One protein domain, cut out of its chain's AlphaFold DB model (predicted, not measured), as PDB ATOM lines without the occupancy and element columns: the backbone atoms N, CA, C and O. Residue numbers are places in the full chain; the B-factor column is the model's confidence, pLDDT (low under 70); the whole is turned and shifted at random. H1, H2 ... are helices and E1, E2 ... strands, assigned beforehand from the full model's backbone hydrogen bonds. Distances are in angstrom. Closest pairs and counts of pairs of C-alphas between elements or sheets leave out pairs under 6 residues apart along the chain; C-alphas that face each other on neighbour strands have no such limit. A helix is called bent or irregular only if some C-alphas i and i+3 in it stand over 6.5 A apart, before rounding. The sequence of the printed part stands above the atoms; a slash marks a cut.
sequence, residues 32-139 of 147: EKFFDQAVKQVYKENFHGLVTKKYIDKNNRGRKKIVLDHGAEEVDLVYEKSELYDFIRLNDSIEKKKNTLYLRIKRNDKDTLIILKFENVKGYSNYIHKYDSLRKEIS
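AT A GLANCE: This is residues 32 to 139 of the 147 residues of an uncharacterized protein of Muricauda sp. HICW (UniProt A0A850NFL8). A strongly curled six-stranded sheet, like part of a barrel left open, wraps partly round a hollow with the short helix H2 at its open side. E1 bends sharply and joins the sheet's two three-stranded halves, while H1 and H3 lie together toward one end, H3 away from the sheet. The printed part has 108 residues with three named helices and six named strands, in the order H1 E1 E2 E3 H2 E4 E5 E6 H3; the antiparallel sheet runs E3 E2 E1 E4 E5 E6. The class is mixed, helices and strands, and the whole is compact, with a radius of gyration of the C-alphas of 13.9 A and spans of 36 by 34 by 22 A.

IN THESE COORDINATES: The longest strand, E1, is residues 47 to 57, 19.8 A from first to last C-alpha, beginning at (213.128, 159.946, 133.915). E2 is residues 63 to 68, 16.2 A, and E3 residues 74 to 76. E4 is residues 93 to 96, E5 residues 102 to 107, 16.2 A, and E6 residues 110 to 115, 16.4 A. H1, residues 32 to 44, is 18.2 A long and begins at C-alpha 32 (236.570, 169.233, 127.828). H2 is residues 82 to 87. H3, residues 124 to 138, is 18.5 A long and ends at C-alpha 138 (220.282, 177.106, 134.022); it is irregular, with C-alphas 126 and 129 7.8 A apart.

HOW THE PARTS SIT: The sheet is strongly twisted, and E1 bends by 104 degrees at residue 50. Its pairing is staggered: residues 47 to 50 pair with E4, where N 49 and O 94 are 3.0 A apart, and residues 51 to 57 with E2, where N 55 and O 65 are 3.0 A apart. E1 E2 E3 and E4 E5 E6 are two meanders, each strand the antiparallel neighbour of the one before. N 75 and O 66 are 2.9 A apart between E3 and E2, N 104 and O 95 2.8 A between E4 and E5, and N 112 and O 105 2.8 A between E5 and E6, each within hydrogen-bond range. H2 is on the sheet at a height of 7.1 A, over none of the strands; its closest C-alphas to E2 are those of Tyr 85 and Lys 64, 6.8 A apart. H1 only grazes the sheet, with residues 42 to 44. H3 is not on the sheet. H1 and H3 are close but not clearly touching, the closest C-alphas being those of Phe 35 and Tyr 124, 7.3 A apart; they run the same way at a tilt of 37 degrees, only just steep. Every O i to N i+4 pair is within hydrogen-bond range in H1, against 1 of 2 in H2 and 9 of 11 in H3.

THE WHOLE: The two farthest C-alphas, those of Lys 33 and Asp 109, are 40.3 A apart. The printed part has no cut and no long link. The mean pLDDT of the printed part is 86.8; residues 71 to 72 and 138 to 139 are under 70.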
ATOM      1  N   GLU A  32     237.616 168.215 127.830       81.44
ATOM      2  CA  GLU A  32     236.570 169.233 127.828       81.44
ATOM      3  C   GLU A  32     235.340 168.820 127.016       81.44
ATOM      4  O   GLU A  32     234.223 168.905 127.515       81.44
ATOM      5  N   LYS A  33     235.524 168.341 125.776       83.75
ATOM      6  CA  LYS A  33     234.405 167.884 124.941       83.75
ATOM      7  C   LYS A  33     233.668 166.724 125.604       83.75
ATOM      8  O   LYS A  33     232.442 166.699 125.570       83.75
ATOM      9  N   PHE A  34     234.400 165.801 126.229       85.44
ATOM     10  CA  PHE A  34     233.801 164.694 126.973       85.44
ATOM     11  C   PHE A  34     232.995 165.190 128.181       85.44
ATOM     12  O   PHE A  34     231.852 164.774 128.365       85.44
ATOM     13  N   PHE A  35     233.557 166.112 128.970       86.12
ATOM     14  CA  PHE A  35     232.863 166.730 130.098       86.12
ATOM     15  C   PHE A  35     231.582 167.443 129.652       86.12
ATOM     16  O   PHE A  35     230.502 167.169 130.173       86.12
ATOM     17  N   ASP A  36     231.677 168.287 128.626       85.31
ATOM     18  CA  ASP A  36     230.537 169.016 128.075       85.31
ATOM     19  C   ASP A  36     229.451 168.075 127.555       85.31
ATOM     20  O   ASP A  36     228.261 168.341 127.733       85.31
ATOM     21  N   GLN A  37     229.841 166.978 126.901       88.00
ATOM     22  CA  GLN A  37     228.908 165.964 126.421       88.00
ATOM     23  C   GLN A  37     228.206 165.257 127.579       88.00
ATOM     24  O   GLN A  37     226.984 165.142 127.535       88.00
ATOM     25  N   ALA A  38     228.935 164.854 128.624       88.25
ATOM     26  CA  ALA A  38     228.359 164.214 129.805       88.25
ATOM     27  C   ALA A  38     227.339 165.131 130.501       88.25
ATOM     28  O   ALA A  38     226.199 164.725 130.738       88.25
ATOM     29  N   VAL A  39     227.704 166.398 130.735       88.06
ATOM     30  CA  VAL A  39     226.802 167.391 131.336       88.06
ATOM     31  C   VAL A  39     225.574 167.621 130.461       88.06
ATOM     32  O   VAL A  39     224.449 167.583 130.956       88.06
ATOM     33  N   LYS A  40     225.757 167.822 129.149       88.12
ATOM     34  CA  LYS A  40     224.646 168.054 128.209       88.12
ATOM     35  C   LYS A  40     223.726 166.850 128.075       88.12
ATOM     36  O   LYS A  40     222.526 167.044 127.892       88.12
ATOM     37  N   GLN A  41     224.273 165.640 128.119       90.00
ATOM     38  CA  GLN A  41     223.492 164.413 128.065       90.00
ATOM     39  C   GLN A  41     222.579 164.341 129.289       90.00
ATOM     40  O   GLN A  41     221.360 164.382 129.134       90.00
ATOM     41  N   VAL A  42     223.160 164.379 130.492       89.88
ATOM     42  CA  VAL A  42     222.401 164.338 131.748       89.88
ATOM     43  C   VAL A  42     221.433 165.515 131.841       89.88
ATOM     44  O   VAL A  42     220.315 165.357 132.300       89.88
ATOM     45  N   TYR A  43     221.787 166.708 131.371       89.50
ATOM     46  CA  TYR A  43     220.869 167.850 131.351       89.50
ATOM     47  C   TYR A  43     219.598 167.601 130.521       89.50
ATOM     48  O   TYR A  43     218.524 168.095 130.861       89.50
ATOM     49  N   LYS A  44     219.705 166.838 129.429       90.69
ATOM     50  CA  LYS A  44     218.596 166.554 128.503       90.69
ATOM     51  C   LYS A  44     217.801 165.299 128.863       90.69
ATOM     52  O   LYS A  44     216.731 165.100 128.287       90.69
ATOM     53  N   GLU A  45     218.312 164.473 129.767       90.75
ATOM     54  CA  GLU A  45     217.634 163.270 130.244       90.75
ATOM     55  C   GLU A  45     216.392 163.616 131.070       90.75
ATOM     56  O   GLU A  45     216.339 164.625 131.780       90.75
ATOM     57  N   ASN A  46     215.381 162.759 130.962       92.31
ATOM     58  CA  ASN A  46     214.130 162.859 131.694       92.31
ATOM     59  C   ASN A  46     213.700 161.462 132.097       92.31
ATOM     60  O   ASN A  46     213.460 160.639 131.222       92.31
ATOM     61  N   PHE A  47     213.563 161.231 133.393       92.38
ATOM     62  CA  PHE A  47     213.128 159.946 133.915       92.38
ATOM     63  C   PHE A  47     212.352 160.155 135.205       92.38
ATOM     64  O   PHE A  47     212.586 161.110 135.953       92.38
ATOM     65  N   HIS A  48     211.411 159.261 135.464       93.31
ATOM     66  CA  HIS A  48     210.668 159.239 136.710       93.31
ATOM     67  C   HIS A  48     210.184 157.823 137.005       93.31
ATOM     68  O   HIS A  48     209.948 157.043 136.086       93.31
ATOM     69  N   GLY A  49     210.038 157.500 138.284       94.00
ATOM     70  CA  GLY A  49     209.516 156.206 138.710       94.00
ATOM     71  C   GLY A  49     209.991 155.808 140.097       94.00
ATOM     72  O   GLY A  49     210.729 156.544 140.760       94.00
ATOM     73  N   LEU A  50     209.555 154.636 140.538       94.75
ATOM     74  CA  LEU A  50     210.017 154.001 141.765       94.75
ATOM     75  C   LEU A  50     211.274 153.185 141.501       94.75
ATOM     76  O   LEU A  50     211.346 152.414 140.546       94.75
ATOM     77  N   VAL A  51     212.256 153.303 142.390       95.81
ATOM     78  CA  VAL A  51     213.472 152.492 142.329       95.81
ATOM     79  C   VAL A  51     213.145 151.055 142.717       95.81
ATOM     80  O   VAL A  51     212.976 150.738 143.894       95.81
ATOM     81  N   THR A  52     213.105 150.163 141.736       95.62
ATOM     82  CA  THR A  52     212.793 148.739 141.943       95.62
ATOM     83  C   THR A  52     214.040 147.897 142.153       95.62
ATOM     84  O   THR A  52     214.005 146.880 142.845       95.62
ATOM     85  N   LYS A  53     215.171 148.319 141.576       95.00
ATOM     86  CA  LYS A  53     216.437 147.591 141.669       95.00
ATOM     87  C   LYS A  53     217.624 148.540 141.650       95.00
ATOM     88  O   LYS A  53     217.599 149.594 141.022       95.00
ATOM     89  N   LYS A  54     218.698 148.110 142.306       94.06
ATOM     90  CA  LYS A  54     220.020 148.732 142.257       94.06
ATOM     91  C   LYS A  54     221.057 147.656 141.997       94.06
ATOM     92  O   LYS A  54     220.997 146.595 142.615       94.06
ATOM     93  N   TYR A  55     222.001 147.917 141.103       93.12
ATOM     94  CA  TYR A  55     223.115 146.998 140.892       93.12
ATOM     95  C   TYR A  55     224.370 147.715 140.381       93.12
ATOM     96  O   TYR A  55     224.327 148.888 140.004       93.12
ATOM     97  N   ILE A  56     225.496 147.003 140.433       91.38
ATOM     98  CA  ILE A  56     226.785 147.439 139.895       91.38
ATOM     99  C   ILE A  56     227.090 146.549 138.694       91.38
ATOM    100  O   ILE A  56     227.233 145.332 138.837       91.38
ATOM    101  N   ASP A  57     227.168 147.150 137.515       89.81
ATOM    102  CA  ASP A  57     227.445 146.448 136.269       89.81
ATOM    103  C   ASP A  57     228.939 146.107 136.176       89.81
ATOM    104  O   ASP A  57     229.769 146.916 135.754       89.81
ATOM    105  N   LYS A  58     229.290 144.887 136.597       88.06
ATOM    106  CA  LYS A  58     230.676 144.394 136.568       88.06
ATOM    107  C   LYS A  58     231.239 144.293 135.147       88.06
ATOM    108  O   LYS A  58     232.445 144.440 134.977       88.06
ATOM    109  N   ASN A  59     230.385 144.092 134.142       89.25
ATOM    110  CA  ASN A  59     230.807 143.977 132.746       89.25
ATOM    111  C   ASN A  59     231.072 145.354 132.123       89.25
ATOM    112  O   ASN A  59     231.880 145.479 131.206       89.25
ATOM    113  N   ASN A  60     230.446 146.403 132.657       84.19
ATOM    114  CA  ASN A  60     230.612 147.777 132.203       84.19
ATOM    115  C   ASN A  60     231.376 148.623 133.229       84.19
ATOM    116  O   ASN A  60     230.849 149.592 133.767       84.19
ATOM    117  N   ARG A  61     232.625 148.241 133.529       83.25
ATOM    118  CA  ARG A  61     233.554 149.001 134.396       83.25
ATOM    119  C   ARG A  61     233.011 149.340 135.796       83.25
ATOM    120  O   ARG A  61     233.435 150.323 136.393       83.25
ATOM    121  N   GLY A  62     232.083 148.545 136.328       82.38
ATOM    122  CA  GLY A  62     231.509 148.774 137.655       82.38
ATOM    123  C   GLY A  62     230.528 149.945 137.712       82.38
ATOM    124  O   GLY A  62     230.405 150.585 138.757       82.38
ATOM    125  N   ARG A  63     229.836 150.256 136.609       86.88
ATOM    126  CA  ARG A  63     228.857 151.351 136.580       86.88
ATOM    127  C   ARG A  63     227.696 151.081 137.535       86.88
ATOM    128  O   ARG A  63     227.098 150.005 137.535       86.88
ATOM    129  N   LYS A  64     227.397 152.079 138.364       90.69
ATOM    130  CA  LYS A  64     226.322 152.059 139.355       90.69
ATOM    131  C   LYS A  64     225.001 152.435 138.670       90.69
ATOM    132  O   LYS A  64     224.861 153.558 138.187       90.69
ATOM    133  N   LYS A  65     224.044 151.503 138.634       92.50
ATOM    134  CA  LYS A  65     222.761 151.663 137.932       92.50
ATOM    135  C   LYS A  65     221.560 151.422 138.838       92.50
ATOM    136  O   LYS A  65     221.592 150.546 139.712       92.50
ATOM    137  N   ILE A  66     220.492 152.171 138.589       94.12
ATOM    138  CA  ILE A  66     219.174 151.956 139.193       94.12
ATOM    139  C   ILE A  66     218.156 151.596 138.110       94.12
ATOM    140  O   ILE A  66     218.299 152.012 136.965       94.12
ATOM    141  N   VAL A  67     217.141 150.819 138.474       94.62
ATOM    142  CA  VAL A  67     216.035 150.445 137.583       94.62
ATOM    143  C   VAL A  67     214.753 151.061 138.116       94.62
ATOM    144  O   VAL A  67     214.480 150.956 139.317       94.62
ATOM    145  N   LEU A  68     213.984 151.686 137.227       94.56
ATOM    146  CA  LEU A  68     212.696 152.298 137.544       94.56
ATOM    147  C   LEU A  68     211.521 151.404 137.104       94.56
ATOM    148  O   LEU A  68     211.613 150.681 136.109       94.56
ATOM    149  N   ASP A  69     210.428 151.428 137.866       89.69
ATOM    150  CA  ASP A  69     209.211 150.628 137.641       89.69
ATOM    151  C   ASP A  69     208.495 150.925 136.312       89.69
ATOM    152  O   ASP A  69     208.043 150.002 135.638       89.69
ATOM    153  N   HIS A  70     208.428 152.190 135.901       70.75
ATOM    154  CA  HIS A  70     207.629 152.641 134.759       70.75
ATOM    155  C   HIS A  70     208.274 152.456 133.373       70.75
ATOM    156  O   HIS A  70     207.871 153.116 132.417       70.75
ATOM    157  N   GLY A  71     209.218 151.521 133.208       54.66
ATOM    158  CA  GLY A  71     209.713 151.209 131.860       54.66
ATOM    159  C   GLY A  71     210.936 150.310 131.720       54.66
ATOM    160  O   GLY A  71     211.496 150.273 130.630       54.66
ATOM    161  N   ALA A  72     211.394 149.627 132.778       59.22
ATOM    162  CA  ALA A  72     212.701 148.951 132.774       59.22
ATOM    163  C   ALA A  72     213.852 149.890 132.348       59.22
ATOM    164  O   ALA A  72     214.879 149.447 131.835       59.22
ATOM    165  N   GLU A  73     213.668 151.197 132.555       76.25
ATOM    166  CA  GLU A  73     214.662 152.203 132.225       76.25
ATOM    167  C   GLU A  73     215.796 152.095 133.244       76.25
ATOM    168  O   GLU A  73     215.608 152.268 134.455       76.25
ATOM    169  N   GLU A  74     216.973 151.732 132.744       88.69
ATOM    170  CA  GLU A  74     218.193 151.720 133.531       88.69
ATOM    171  C   GLU A  74     218.769 153.128 133.559       88.69
ATOM    172  O   GLU A  74     219.286 153.623 132.557       88.69
ATOM    173  N   VAL A  75     218.717 153.763 134.723       89.81
ATOM    174  CA  VAL A  75     219.364 155.054 134.928       89.81
ATOM    175  C   VAL A  75     220.782 154.808 135.413       89.81
ATOM    176  O   VAL A  75     221.027 154.171 136.444       89.81
ATOM    177  N   ASP A  76     221.725 155.330 134.642       88.12
ATOM    178  CA  ASP A  76     223.144 155.214 134.909       88.12
ATOM    179  C   ASP A  76     223.653 156.459 135.641       88.12
ATOM    180  O   ASP A  76     223.575 157.573 135.129       88.12
ATOM    181  N   LEU A  77     224.183 156.268 136.849       85.38
ATOM    182  CA  LEU A  77     224.671 157.357 137.697       85.38
ATOM    183  C   LEU A  77     226.196 157.532 137.595       85.38
ATOM    184  O   LEU A  77     226.810 158.056 138.520       85.38
ATOM    185  N   VAL A  78     226.838 157.074 136.509       81.50
ATOM    186  CA  VAL A  78     228.312 157.039 136.386       81.50
ATOM    187  C   VAL A  78     228.986 158.394 136.572       81.50
ATOM    188  O   VAL A  78     230.096 158.452 137.093       81.50
ATOM    189  N   TYR A  79     228.349 159.475 136.127       80.44
ATOM    190  CA  TYR A  79     228.954 160.802 136.173       80.44
ATOM    191  C   TYR A  79     228.766 161.474 137.531       80.44
ATOM    192  O   TYR A  79     229.494 162.409 137.852       80.44
ATOM    193  N   GLU A  80     227.836 160.968 138.335       80.88
ATOM    194  CA  GLU A  80     227.442 161.558 139.604       80.88
ATOM    195  C   GLU A  80     228.337 161.126 140.746       80.88
ATOM    196  O   GLU A  80     228.961 160.065 140.701       80.88
ATOM    197  N   LYS A  81     228.336 161.925 141.815       79.81
ATOM    198  CA  LYS A  81     229.022 161.594 143.061       79.81
ATOM    199  C   LYS A  81     228.653 160.191 143.543       79.81
ATOM    200  O   LYS A  81     227.480 159.808 143.548       79.81
ATOM    201  N   SER A  82     229.654 159.435 143.991       73.81
ATOM    202  CA  SER A  82     229.494 158.026 144.367       73.81
ATOM    203  C   SER A  82     228.402 157.792 145.421       73.81
ATOM    204  O   SER A  82     227.720 156.766 145.377       73.81
ATOM    205  N   GLU A  83     228.213 158.778 146.296       86.88
ATOM    206  CA  GLU A  83     227.288 158.807 147.419       86.88
ATOM    207  C   GLU A  83     225.833 158.966 146.981       86.88
ATOM    208  O   GLU A  83     224.946 158.555 147.722       86.88
ATOM    209  N   LEU A  84     225.555 159.514 145.790       90.69
ATOM    210  CA  LEU A  84     224.179 159.635 145.298       90.69
ATOM    211  C   LEU A  84     223.549 158.254 145.113       90.69
ATOM    212  O   LEU A  84     222.415 158.016 145.529       90.69
ATOM    213  N   TYR A  85     224.309 157.324 144.531       92.12
ATOM    214  CA  TYR A  85     223.853 155.950 144.396       92.12
ATOM    215  C   TYR A  85     223.580 155.323 145.759       92.12
ATOM    216  O   TYR A  85     222.566 154.655 145.915       92.12
ATOM    217  N   ASP A  86     224.450 155.529 146.746       91.94
ATOM    218  CA  ASP A  86     224.290 154.942 148.081       91.94
ATOM    219  C   ASP A  86     223.136 155.603 148.860       91.94
ATOM    220  O   ASP A  86     222.430 154.936 149.617       91.94
ATOM    221  N   PHE A  87     222.885 156.890 148.608       93.69
ATOM    222  CA  PHE A  87     221.772 157.650 149.169       93.69
ATOM    223  C   PHE A  87     220.411 157.145 148.682       93.69
ATOM    224  O   PHE A  87     219.484 157.039 149.492       93.69
ATOM    225  N   ILE A  88     220.290 156.833 147.388       94.69
ATOM    226  CA  ILE A  88     219.070 156.297 146.774       94.69
ATOM    227  C   ILE A  88     218.772 154.899 147.326       94.69
ATOM    228  O   ILE A  88     219.643 154.026 147.369       94.69
ATOM    229  N   ARG A  89     217.527 154.645 147.721       95.88
ATOM    230  CA  ARG A  89     217.057 153.357 148.248       95.88
ATOM    231  C   ARG A  89     216.001 152.750 147.334       95.88
ATOM    232  O   ARG A  89     215.398 153.436 146.517       95.88
ATOM    233  N   LEU A  90     215.792 151.443 147.484       95.94
ATOM    234  CA  LEU A  90     214.642 150.779 146.874       95.94
ATOM    235  C   LEU A  90     213.350 151.424 147.393       95.94
ATOM    236  O   LEU A  90     213.292 151.821 148.558       95.94
ATOM    237  N   ASN A  91     212.340 151.503 146.529       95.50
ATOM    238  CA  ASN A  91     211.052 152.169 146.742       95.50
ATOM    239  C   ASN A  91     211.109 153.697 146.912       95.50
ATOM    240  O   ASN A  91     210.075 154.307 147.176       95.50
ATOM    241  N   ASP A  92     212.268 154.339 146.734       95.94
ATOM    242  CA  ASP A  92     212.287 155.791 146.558       95.94
ATOM    243  C   ASP A  92     211.593 156.149 145.238       95.94
ATOM    244  O   ASP A  92     211.828 155.506 144.213       95.94
ATOM    245  N   SER A  93     210.777 157.202 145.246       94.88
ATOM    246  CA  SER A  93     210.276 157.814 144.016       94.88
ATOM    247  C   SER A  93     211.278 158.857 143.552       94.88
ATOM    248  O   SER A  93     211.643 159.759 144.305       94.88
ATOM    249  N   ILE A  94     211.739 158.724 142.317       95.00
ATOM    250  CA  ILE A  94     212.721 159.619 141.723       95.00
ATOM    251  C   ILE A  94     212.093 160.317 140.526       95.00
ATOM    252  O   ILE A  94     211.348 159.709 139.763       95.00
ATOM    253  N   GLU A  95     212.401 161.598 140.364       94.12
ATOM    254  CA  GLU A  95     211.988 162.406 139.223       94.12
ATOM    255  C   GLU A  95     213.142 163.322 138.807       94.12
ATOM    256  O   GLU A  95     213.665 164.108 139.603       94.12
ATOM    257  N   LYS A  96     213.515 163.249 137.534       93.06
ATOM    258  CA  LYS A  96     214.417 164.186 136.876       93.06
ATOM    259  C   LYS A  96     213.711 164.753 135.661       93.06
ATOM    260  O   LYS A  96     213.325 164.010 134.762       93.06
ATOM    261  N   LYS A  97     213.601 166.079 135.613       91.38
ATOM    262  CA  LYS A  97     213.008 166.783 134.476       91.38
ATOM    263  C   LYS A  97     214.056 167.105 133.423       91.38
ATOM    264  O   LYS A  97     215.168 167.530 133.753       91.38
ATOM    265  N   LYS A  98     213.647 167.002 132.159       90.75
ATOM    266  CA  LYS A  98     214.413 167.500 131.013       90.75
ATOM    267  C   LYS A  98     214.826 168.957 131.217       90.75
ATOM    268  O   LYS A  98     214.057 169.749 131.757       90.75
ATOM    269  N   ASN A  99     215.999 169.317 130.705       89.56
ATOM    270  CA  ASN A  99     216.576 170.655 130.809       89.56
ATOM    271  C   ASN A  99     216.770 171.091 132.268       89.56
ATOM    272  O   ASN A  99     216.638 172.268 132.599       89.56
ATOM    273  N   THR A 100     217.085 170.142 133.152       88.06
ATOM    274  CA  THR A 100     217.467 170.440 134.530       88.06
ATOM    275  C   THR A 100     218.566 169.495 135.015       88.06
ATOM    276  O   THR A 100     218.669 168.337 134.603       88.06
ATOM    277  N   LEU A 101     219.388 169.986 135.942       88.88
ATOM    278  CA  LEU A 101     220.346 169.171 136.697       88.88
ATOM    279  C   LEU A 101     219.806 168.784 138.078       88.88
ATOM    280  O   LEU A 101     220.573 168.409 138.959       88.88
ATOM    281  N   TYR A 102     218.492 168.890 138.273       89.88
ATOM    282  CA  TYR A 102     217.854 168.557 139.533       89.88
ATOM    283  C   TYR A 102     217.305 167.144 139.504       89.88
ATOM    284  O   TYR A 102     216.625 166.739 138.561       89.88
ATOM    285  N   LEU A 103     217.577 166.430 140.583       92.69
ATOM    286  CA  LEU A 103     217.002 165.138 140.877       92.69
ATOM    287  C   LEU A 103     216.151 165.278 142.130       92.69
ATOM    288  O   LEU A 103     216.663 165.593 143.206       92.69
ATOM    289  N   ARG A 104     214.848 165.059 141.997       94.88
ATOM    290  CA  ARG A 104     213.937 164.985 143.133       94.88
ATOM    291  C   ARG A 104     213.841 163.539 143.586       94.88
ATOM    292  O   ARG A 104     213.636 162.650 142.766       94.88
ATOM    293  N   ILE A 105     213.986 163.314 144.883       95.81
ATOM    294  CA  ILE A 105     213.889 162.006 145.521       95.81
ATOM    295  C   ILE A 105     212.878 162.126 146.652       95.81
ATOM    296  O   ILE A 105     213.080 162.890 147.599       95.81
ATOM    297  N   LYS A 106     211.800 161.356 146.565       96.19
ATOM    298  CA  LYS A 106     210.776 161.248 147.596       96.19
ATOM    299  C   LYS A 106     210.893 159.908 148.302       96.19
ATOM    300  O   LYS A 106     210.920 158.858 147.661       96.19
ATOM    301  N   ARG A 107     210.929 159.960 149.630       95.31
ATOM    302  CA  ARG A 107     210.986 158.796 150.512       95.31
ATOM    303  C   ARG A 107     210.029 159.017 151.667       95.31
ATOM    304  O   ARG A 107     210.325 159.821 152.548       95.31
ATOM    305  N   ASN A 108     208.934 158.265 151.690       92.25
ATOM    306  CA  ASN A 108     207.871 158.434 152.677       92.25
ATOM    307  C   ASN A 108     207.400 159.905 152.719       92.25
ATOM    308  O   ASN A 108     206.905 160.422 151.723       92.25
ATOM    309  N   ASP A 109     207.605 160.580 153.847       90.56
ATOM    310  CA  ASP A 109     207.275 161.979 154.128       90.56
ATOM    311  C   ASP A 109     208.369 162.981 153.708       90.56
ATOM    312  O   ASP A 109     208.181 164.193 153.816       90.56
ATOM    313  N   LYS A 110     209.523 162.503 153.227       93.56
ATOM    314  CA  LYS A 110     210.668 163.347 152.864       93.56
ATOM    315  C   LYS A 110     210.718 163.596 151.370       93.56
ATOM    316  O   LYS A 110     210.737 162.659 150.577       93.56
ATOM    317  N   ASP A 111     210.863 164.863 151.008       94.50
ATOM    318  CA  ASP A 111     211.066 165.323 149.639       94.50
ATOM    319  C   ASP A 111     212.419 166.030 149.539       94.50
ATOM    320  O   ASP A 111     212.646 167.061 150.172       94.50
ATOM    321  N   THR A 112     213.355 165.423 148.813       93.81
ATOM    322  CA  THR A 112     214.741 165.885 148.709       93.81
ATOM    323  C   THR A 112     215.031 166.306 147.280       93.81
ATOM    324  O   THR A 112     214.844 165.523 146.354       93.81
ATOM    325  N   LEU A 113     215.542 167.521 147.096       92.06
ATOM    326  CA  LEU A 113     216.020 168.007 145.806       92.06
ATOM    327  C   LEU A 113     217.550 168.028 145.809       92.06
ATOM    328  O   LEU A 113     218.156 168.739 146.608       92.06
ATOM    329  N   ILE A 114     218.170 167.254 144.924       89.94
ATOM    330  CA  ILE A 114     219.625 167.155 144.781       89.94
ATOM    331  C   ILE A 114     220.042 167.803 143.465       89.94
ATOM    332  O   ILE A 114     219.389 167.630 142.437       89.94
ATOM    333  N   ILE A 115     221.150 168.541 143.500       88.31
ATOM    334  CA  ILE A 115     221.829 169.021 142.297       88.31
ATOM    335  C   ILE A 115     222.855 167.972 141.892       88.31
ATOM    336  O   ILE A 115     223.716 167.612 142.693       88.31
ATOM    337  N   LEU A 116     222.759 167.514 140.653       88.81
ATOM    338  CA  LEU A 116     223.680 166.557 140.061       88.81
ATOM    339  C   LEU A 116     225.075 167.171 139.888       88.81
ATOM    340  O   LEU A 116     225.216 168.250 139.302       88.81
ATOM    341  N   LYS A 117     226.091 166.495 140.428       84.25
ATOM    342  CA  LYS A 117     227.488 166.936 140.472       84.25
ATOM    343  C   LYS A 117     228.350 165.921 139.730       84.25
ATOM    344  O   LYS A 117     228.511 164.783 140.168       84.25
ATOM    345  N   PHE A 118     228.958 166.374 138.639       88.25
ATOM    346  CA  PHE A 118     229.727 165.573 137.683       88.25
ATOM    347  C   PHE A 118     231.140 165.206 138.180       88.25
ATOM    348  O   PHE A 118     232.096 165.181 137.403       88.25
ATOM    349  N   GLU A 119     231.293 164.971 139.485       85.25
ATOM    350  CA  GLU A 119     232.586 164.802 140.165       85.25
ATOM    351  C   GLU A 119     233.357 163.570 139.672       85.25
ATOM    352  O   GLU A 119     234.586 163.555 139.697       85.25
ATOM    353  N   ASN A 120     232.648 162.561 139.155       83.50
ATOM    354  CA  ASN A 120     233.248 161.342 138.613       83.50
ATOM    355  C   ASN A 120     233.675 161.467 137.139       83.50
ATOM    356  O   ASN A 120     234.215 160.517 136.563       83.50
ATOM    357  N   VAL A 121     233.472 162.624 136.502       84.75
ATOM    358  CA  VAL A 121     233.959 162.869 135.141       84.75
ATOM    359  C   VAL A 121     235.437 163.254 135.175       84.75
ATOM    360  O   VAL A 121     235.851 164.188 135.863       84.75
ATOM    361  N   LYS A 122     236.260 162.559 134.379       79.75
ATOM    362  CA  LYS A 122     237.695 162.855 134.271       79.75
ATOM    363  C   LYS A 122     237.915 164.318 133.869       79.75
ATOM    364  O   LYS A 122     237.417 164.760 132.839       79.75
ATOM    365  N   GLY A 123     238.709 165.031 134.664       72.94
ATOM    366  CA  GLY A 123     239.014 166.445 134.441       72.94
ATOM    367  C   GLY A 123     238.042 167.418 135.109       72.94
ATOM    368  O   GLY A 123     238.238 168.617 134.948       72.94
ATOM    369  N   TYR A 124     237.052 166.947 135.885       80.88
ATOM    370  CA  TYR A 124     236.082 167.793 136.600       80.88
ATOM    371  C   TYR A 124     236.728 168.991 137.313       80.88
ATOM    372  O   TYR A 124     236.254 170.112 137.151       80.88
ATOM    373  N   SER A 125     237.847 168.783 138.018       81.06
ATOM    374  CA  SER A 125     238.582 169.838 138.736       81.06
ATOM    375  C   SER A 125     238.950 171.038 137.860       81.06
ATOM    376  O   SER A 125     238.918 172.172 138.323       81.06
ATOM    377  N   ASN A 126     239.250 170.801 136.581       80.88
ATOM    378  CA  ASN A 126     239.634 171.843 135.631       80.88
ATOM    379  C   ASN A 126     238.420 172.619 135.094       80.88
ATOM    380  O   ASN A 126     238.582 173.671 134.481       80.88
ATOM    381  N   TYR A 127     237.205 172.107 135.314       79.00
ATOM    382  CA  TYR A 127     235.963 172.625 134.742       79.00
ATOM    383  C   TYR A 127     234.919 173.014 135.798       79.00
ATOM    384  O   TYR A 127     233.794 173.350 135.429       79.00
ATOM    385  N   ILE A 128     235.278 173.044 137.088       78.38
ATOM    386  CA  ILE A 128     234.378 173.459 138.182       78.38
ATOM    387  C   ILE A 128     233.772 174.838 137.890       78.38
ATOM    388  O   ILE A 128     232.554 174.994 137.902       78.38
ATOM    389  N   HIS A 129     234.599 175.817 137.512       81.50
ATOM    390  CA  HIS A 129     234.135 177.172 137.190       81.50
ATOM    391  C   HIS A 129     233.165 177.216 135.998       81.50
ATOM    392  O   HIS A 129     232.203 177.991 135.996       81.50
ATOM    393  N   LYS A 130     233.394 176.369 134.987       77.62
ATOM    394  CA  LYS A 130     232.513 176.238 133.818       77.62
ATOM    395  C   LYS A 130     231.169 175.631 134.222       77.62
ATOM    396  O   LYS A 130     230.124 176.147 133.834       77.62
ATOM    397  N   TYR A 131     231.195 174.586 135.046       78.94
ATOM    398  CA  TYR A 131     229.999 173.967 135.612       78.94
ATOM    399  C   TYR A 131     229.195 174.945 136.478       78.94
ATOM    400  O   TYR A 131     227.983 175.040 136.309       78.94
ATOM    401  N   ASP A 132     229.846 175.726 137.342       81.00
ATOM    402  CA  ASP A 132     229.168 176.730 138.171       81.00
ATOM    403  C   ASP A 132     228.508 177.829 137.331       81.00
ATOM    404  O   ASP A 132     227.422 178.304 137.669       81.00
ATOM    405  N   SER A 133     229.138 178.213 136.219       79.81
ATOM    406  CA  SER A 133     228.582 179.193 135.280       79.81
ATOM    407  C   SER A 133     227.333 178.642 134.587       79.81
ATOM    408  O   SER A 133     226.278 179.274 134.637       79.81
ATOM    409  N   LEU A 134     227.416 177.417 134.051       74.00
ATOM    410  CA  LEU A 134     226.274 176.683 133.487       74.00
ATOM    411  C   LEU A 134     225.145 176.517 134.509       74.00
ATOM    412  O   LEU A 134     223.979 176.735 134.199       74.00
ATOM    413  N   ARG A 135     225.478 176.165 135.754       74.81
ATOM    414  CA  ARG A 135     224.507 176.013 136.841       74.81
ATOM    415  C   ARG A 135     223.753 177.316 137.108       74.81
ATOM    416  O   ARG A 135     222.537 177.275 137.274       74.81
ATOM    417  N   LYS A 136     224.459 178.449 137.166       75.44
ATOM    418  CA  LYS A 136     223.856 179.773 137.392       75.44
ATOM    419  C   LYS A 136     222.956 180.200 136.233       75.44
ATOM    420  O   LYS A 136     221.885 180.739 136.484       75.44
ATOM    421  N   GLU A 137     223.360 179.917 134.995       71.56
ATOM    422  CA  GLU A 137     222.565 180.187 133.790       71.56
ATOM    423  C   GLU A 137     221.273 179.357 133.764       71.56
ATOM    424  O   GLU A 137     220.183 179.874 133.536       71.56
ATOM    425  N   ILE A 138     221.389 178.064 134.063       68.56
ATOM    426  CA  ILE A 138     220.282 177.106 134.022       68.56
ATOM    427  C   ILE A 138     219.355 177.254 135.241       68.56
ATOM    428  O   ILE A 138     218.198 176.827 135.210       68.56
ATOM    429  N   SER A 139     219.841 177.823 136.347       60.00
ATOM    430  CA  SER A 139     219.082 177.874 137.592       60.00
ATOM    431  C   SER A 139     219.327 179.126 138.439       60.00
ATOM    432  O   SER A 139     219.895 179.048 139.531       60.00
TER     433      SER A 139